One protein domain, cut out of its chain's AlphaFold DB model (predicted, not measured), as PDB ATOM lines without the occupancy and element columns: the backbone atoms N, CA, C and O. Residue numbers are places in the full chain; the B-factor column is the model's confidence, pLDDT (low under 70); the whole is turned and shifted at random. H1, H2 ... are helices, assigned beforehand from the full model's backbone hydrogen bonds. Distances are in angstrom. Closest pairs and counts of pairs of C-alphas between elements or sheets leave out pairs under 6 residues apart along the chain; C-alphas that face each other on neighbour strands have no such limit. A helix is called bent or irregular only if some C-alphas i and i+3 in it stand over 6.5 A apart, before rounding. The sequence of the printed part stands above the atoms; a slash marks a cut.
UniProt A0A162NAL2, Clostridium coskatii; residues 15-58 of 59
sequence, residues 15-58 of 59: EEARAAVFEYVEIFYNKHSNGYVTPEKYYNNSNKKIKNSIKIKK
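AT A GLANCE: This is residues 15 to 58 of the 59 residues of a protein of Clostridium coskatii (UniProt A0A162NAL2). Two helices of 18 residues each, H1 and H2, are strung one after the other into a long rod, with the link of residues 33 to 38 between them. The helices are not packed on each other and there is no shared core; H2 runs along the long axis and H1 slants to it. The printed part has 44 residues with two named helices, H1 then H2, and no named strand, and its class is all helix. It is extended, with a radius of gyration of the C-alphas of 16.4 A and spans of 53 by 22 by 8 A.

HOW THE PARTS SIT: H1, residues 15 to 32, and H2, residues 39 to 56, are apart, with no C-alpha of the one within 8 A of the other. Residues 15 to 25 of H1 stand free, and so do residues 39 to 44 and 46 to 56 of H2. H1 has a kink of 28 degrees near residue 26. It is neither bent nor irregular, but only just: C-alphas 26 and 29 are 6.5 A apart. In H2 every O i to N i+4 pair is within hydrogen-bond range; in H1 11 of 14 are.

IN THESE COORDINATES: H1 begins at C-alpha 15 at (140.813, 117.443, 110.594) and measures 24.9 A from first to last C-alpha. H2 measures 26.0 A, from C-alpha 39 at (131.418, 106.046, 129.549) to C-alpha 56 at (125.804, 91.911, 150.665).

THE WHOLE: The two C-alphas farthest apart are those of Glu 16 and Lys 58, at 53.6 A. The printed part has no cut, and the link from H1 to H2, six residues, is short. The mean pLDDT of the printed part is 78.1; residues 28 to 35 and residue 58 are under 70.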
ATOM      1  N   GLU A  15     141.380 116.900 109.362       92.81
ATOM      2  CA  GLU A  15     140.813 117.443 110.594       92.81
ATOM      3  C   GLU A  15     139.296 117.621 110.467       92.81
ATOM      4  O   GLU A  15     138.560 117.229 111.372       92.81
ATOM      5  N   GLU A  16     138.830 118.123 109.322       88.81
ATOM      6  CA  GLU A  16     137.406 118.291 109.014       88.81
ATOM      7  C   GLU A  16     136.686 116.934 108.958       88.81
ATOM      8  O   GLU A  16     135.676 116.735 109.634       88.81
ATOM      9  N   ALA A  17     137.269 115.959 108.251       89.38
ATOM     10  CA  ALA A  17     136.744 114.594 108.210       89.38
ATOM     11  C   ALA A  17     136.666 113.966 109.610       89.38
ATOM     12  O   ALA A  17     135.685 113.314 109.968       89.38
ATOM     13  N   ARG A  18     137.701 114.174 110.429       89.94
ATOM     14  CA  ARG A  18     137.775 113.626 111.785       89.94
ATOM     15  C   ARG A  18     136.721 114.241 112.709       89.94
ATOM     16  O   ARG A  18     136.152 113.507 113.514       89.94
ATOM     17  N   ALA A  19     136.447 115.539 112.583       89.69
ATOM     18  CA  ALA A  19     135.385 116.206 113.334       89.69
ATOM     19  C   ALA A  19     133.999 115.668 112.945       89.69
ATOM     20  O   ALA A  19     133.245 115.249 113.822       89.69
ATOM     21  N   ALA A  20     133.711 115.573 111.643       87.62
ATOM     22  CA  ALA A  20     132.430 115.070 111.143       87.62
ATOM     23  C   ALA A  20     132.162 113.609 111.553       87.62
ATOM     24  O   ALA A  20     131.055 113.260 111.962       87.62
ATOM     25  N   VAL A  21     133.186 112.748 111.501       85.88
ATOM     26  CA  VAL A  21     133.080 111.356 111.971       85.88
ATOM     27  C   VAL A  21     132.832 111.294 113.478       85.88
ATOM     28  O   VAL A  21     132.009 110.496 113.924       85.88
ATOM     29  N   PHE A  22     133.523 112.117 114.270       86.25
ATOM     30  CA  PHE A  22     133.340 112.141 115.720       86.25
ATOM     31  C   PHE A  22     131.911 112.546 116.096       86.25
ATOM     32  O   PHE A  22     131.260 111.858 116.882       86.25
ATOM     33  N   GLU A  23     131.397 113.601 115.468       83.31
ATOM     34  CA  GLU A  23     130.031 114.081 115.672       83.31
ATOM     35  C   GLU A  23     128.987 113.029 115.268       83.31
ATOM     36  O   GLU A  23     128.055 112.754 116.026       83.31
ATOM     37  N   TYR A  24     129.184 112.359 114.128       83.06
ATOM     38  CA  TYR A  24     128.317 111.261 113.696       83.06
ATOM     39  C   TYR A  24     128.251 110.125 114.725       83.06
ATOM     40  O   TYR A  24     127.170 109.637 115.070       83.06
ATOM     41  N   VAL A  25     129.408 109.708 115.241       80.88
ATOM     42  CA  VAL A  25     129.492 108.616 116.214       80.88
ATOM     43  C   VAL A  25     128.843 109.009 117.542       80.88
ATOM     44  O   VAL A  25     128.057 108.228 118.085       80.88
ATOM     45  N   GLU A  26     129.138 110.200 118.067       76.00
ATOM     46  CA  GLU A  26     128.624 110.633 119.370       76.00
ATOM     47  C   GLU A  26     127.135 110.979 119.353       76.00
ATOM     48  O   GLU A  26     126.406 110.600 120.275       76.00
ATOM     49  N   ILE A  27     126.673 111.691 118.326       71.56
ATOM     50  CA  ILE A  27     125.307 112.220 118.294       71.56
ATOM     51  C   ILE A  27     124.335 111.197 117.719       71.56
ATOM     52  O   ILE A  27     123.257 111.015 118.286       71.56
ATOM     53  N   PHE A  28     124.700 110.532 116.625       68.31
ATOM     54  CA  PHE A  28     123.758 109.727 115.850       68.31
ATOM     55  C   PHE A  28     123.909 108.240 116.155       68.31
ATOM     56  O   PHE A  28     122.983 107.621 116.680       68.31
ATOM     57  N   TYR A  29     125.095 107.669 115.939       69.38
ATOM     58  CA  TYR A  29     125.282 106.219 116.058       69.38
ATOM     59  C   TYR A  29     125.079 105.711 117.491       69.38
ATOM     60  O   TYR A  29     124.360 104.740 117.733       69.38
ATOM     61  N   ASN A  30     125.672 106.399 118.465       67.38
ATOM     62  CA  ASN A  30     125.559 106.012 119.864       67.38
ATOM     63  C   ASN A  30     124.151 106.239 120.431       67.38
ATOM     64  O   ASN A  30     123.728 105.480 121.295       67.38
ATOM     65  N   LYS A  31     123.378 107.220 119.948       65.00
ATOM     66  CA  LYS A  31     121.982 107.387 120.395       65.00
ATOM     67  C   LYS A  31     121.019 106.396 119.744       65.00
ATOM     68  O   LYS A  31     120.076 105.978 120.409       65.00
ATOM     69  N   HIS A  32     121.251 106.015 118.486       65.06
ATOM     70  CA  HIS A  32     120.395 105.064 117.765       65.06
ATOM     71  C   HIS A  32     120.725 103.588 118.036       65.06
ATOM     72  O   HIS A  32     119.898 102.717 117.769       65.06
ATOM     73  N   SER A  33     121.909 103.275 118.567       63.97
ATOM     74  CA  SER A  33     122.247 101.913 118.978       63.97
ATOM     75  C   SER A  33     121.541 101.563 120.293       63.97
ATOM     76  O   SER A  33     121.812 102.165 121.331       63.97
ATOM     77  N   ASN A  34     120.644 100.568 120.246       60.88
ATOM     78  CA  ASN A  34     119.735 100.085 121.308       60.88
ATOM     79  C   ASN A  34     120.406  99.537 122.597       60.88
ATOM     80  O   ASN A  34     119.883  98.640 123.255       60.88
ATOM     81  N   GLY A  35     121.572 100.040 122.980       68.12
ATOM     82  CA  GLY A  35     122.307  99.605 124.164       68.12
ATOM     83  C   GLY A  35     123.526 100.457 124.493       68.12
ATOM     84  O   GLY A  35     124.313 100.061 125.354       68.12
ATOM     85  N   TYR A  36     123.713 101.605 123.837       71.44
ATOM     86  CA  TYR A  36     124.833 102.469 124.172       71.44
ATOM     87  C   TYR A  36     124.670 103.054 125.576       71.44
ATOM     88  O   TYR A  36     123.621 103.574 125.970       71.44
ATOM     89  N   VAL A  37     125.752 102.983 126.339       73.94
ATOM     90  CA  VAL A  37     125.856 103.568 127.667       73.94
ATOM     91  C   VAL A  37     127.040 104.514 127.613       73.94
ATOM     92  O   VAL A  37     128.136 104.095 127.247       73.94
ATOM     93  N   THR A  38     126.828 105.782 127.971       75.38
ATOM     94  CA  THR A  38     127.931 106.746 128.035       75.38
ATOM     95  C   THR A  38     129.034 106.215 128.961       75.38
ATOM     96  O   THR A  38     128.711 105.526 129.939       75.38
ATOM     97  N   PRO A  39     130.321 106.530 128.712       76.88
ATOM     98  CA  PRO A  39     131.418 106.046 129.549       76.88
ATOM     99  C   PRO A  39     131.179 106.331 131.035       76.88
ATOM    100  O   PRO A  39     131.294 105.443 131.875       76.88
ATOM    101  N   GLU A  40     130.722 107.540 131.354       79.50
ATOM    102  CA  GLU A  40     130.346 107.937 132.709       79.50
ATOM    103  C   GLU A  40     129.276 107.014 133.319       79.50
ATOM    104  O   GLU A  40     129.437 106.499 134.428       79.50
ATOM    105  N   LYS A  41     128.194 106.737 132.583       80.06
ATOM    106  CA  LYS A  41     127.114 105.858 133.046       80.06
ATOM    107  C   LYS A  41     127.587 104.406 133.184       80.06
ATOM    108  O   LYS A  41     127.148 103.715 134.107       80.06
ATOM    109  N   TYR A  42     128.522 103.954 132.347       82.81
ATOM    110  CA  TYR A  42     129.164 102.643 132.471       82.81
ATOM    111  C   TYR A  42     130.002 102.531 133.757       82.81
ATOM    112  O   TYR A  42     129.821 101.583 134.533       82.81
ATOM    113  N   TYR A  43     130.859 103.519 134.039       82.75
ATOM    114  CA  TYR A  43     131.666 103.555 135.264       82.75
ATOM    115  C   TYR A  43     130.791 103.670 136.520       82.75
ATOM    116  O   TYR A  43     131.004 102.946 137.495       82.75
ATOM    117  N   ASN A  44     129.741 104.490 136.479       86.81
ATOM    118  CA  ASN A  44     128.797 104.640 137.587       86.81
ATOM    119  C   ASN A  44     128.031 103.342 137.882       86.81
ATOM    120  O   ASN A  44     127.919 102.939 139.045       86.81
ATOM    121  N   ASN A  45     127.557 102.641 136.849       83.75
ATOM    122  CA  ASN A  45     126.901 101.342 137.009       83.75
ATOM    123  C   ASN A  45     127.855 100.284 137.581       83.75
ATOM    124  O   ASN A  45     127.459  99.506 138.454       83.75
ATOM    125  N   SER A  46     129.108 100.276 137.126       81.19
ATOM    126  CA  SER A  46     130.146  99.371 137.632       81.19
ATOM    127  C   SER A  46     130.423  99.624 139.117       81.19
ATOM    128  O   SER A  46     130.358  98.701 139.930       81.19
ATOM    129  N   ASN A  47     130.589 100.889 139.505       80.88
ATOM    130  CA  ASN A  47     130.790 101.288 140.898       80.88
ATOM    131  C   ASN A  47     129.589 100.939 141.791       80.88
ATOM    132  O   ASN A  47     129.764 100.507 142.933       80.88
ATOM    133  N   LYS A  48     128.360 101.079 141.281       80.00
ATOM    134  CA  LYS A  48     127.137 100.699 142.005       80.00
ATOM    135  C   LYS A  48     127.054  99.187 142.233       80.00
ATOM    136  O   LYS A  48     126.724  98.764 143.341       80.00
ATOM    137  N   LYS A  49     127.408  98.374 141.229       80.38
ATOM    138  CA  LYS A  49     127.494  96.907 141.369       80.38
ATOM    139  C   LYS A  49     128.514  96.500 142.434       80.38
ATOM    140  O   LYS A  49     128.200  95.657 143.269       80.38
ATOM    141  N   ILE A  50     129.688  97.132 142.442       83.94
ATOM    142  CA  ILE A  50     130.753  96.864 143.421       83.94
ATOM    143  C   ILE A  50     130.300  97.219 144.845       83.94
ATOM    144  O   ILE A  50     130.451  96.423 145.766       83.94
ATOM    145  N   LYS A  51     129.677  98.385 145.046       81.12
ATOM    146  CA  LYS A  51     129.168  98.782 146.372       81.12
ATOM    147  C   LYS A  51     128.092  97.825 146.891       81.12
ATOM    148  O   LYS A  51     128.111  97.464 148.066       81.12
ATOM    149  N   ASN A  52     127.182  97.386 146.021       78.81
ATOM    150  CA  ASN A  52     126.129  96.445 146.399       78.81
ATOM    151  C   ASN A  52     126.688  95.057 146.737       78.81
ATOM    152  O   ASN A  52     126.255  94.463 147.720       78.81
ATOM    153  N   SER A  53     127.672  94.558 145.983       78.25
ATOM    154  CA  SER A  53     128.290  93.257 146.270       78.25
ATOM    155  C   SER A  53     129.085  93.265 147.578       78.25
ATOM    156  O   SER A  53     129.021  92.299 148.336       78.25
ATOM    157  N   ILE A  54     129.765  94.372 147.897       79.25
ATOM    158  CA  ILE A  54     130.451  94.557 149.184       79.25
ATOM    159  C   ILE A  54     129.441  94.637 150.337       79.25
ATOM    160  O   ILE A  54     129.670  94.043 151.387       79.25
ATOM    161  N   LYS A  55     128.313  95.334 150.146       79.12
ATOM    162  CA  LYS A  55     127.257  95.448 151.164       79.12
ATOM    163  C   LYS A  55     126.623  94.095 151.495       79.12
ATOM    164  O   LYS A  55     126.394  93.821 152.665       79.12
ATOM    165  N   ILE A  56     126.378  93.256 150.486       72.69
ATOM    166  CA  ILE A  56     125.804  91.911 150.665       72.69
ATOM    167  C   ILE A  56     126.780  90.981 151.396       72.69
ATOM    168  O   ILE A  56     126.352  90.218 152.246       72.69
ATOM    169  N   LYS A  57     128.088  91.064 151.116       71.62
ATOM    170  CA  LYS A  57     129.112  90.237 151.784       71.62
ATOM    171  C   LYS A  57     129.388  90.611 153.247       71.62
ATOM    172  O   LYS A  57     130.141  89.906 153.907       71.62
ATOM    173  N   LYS A  58     128.874  91.752 153.717       64.19
ATOM    174  CA  LYS A  58     129.099  92.271 155.076       64.19
ATOM    175  C   LYS A  58     127.916  92.001 156.024       64.19
ATOM    176  O   LYS A  58     127.997  92.379 157.189       64.19
TER     177      LYS A  58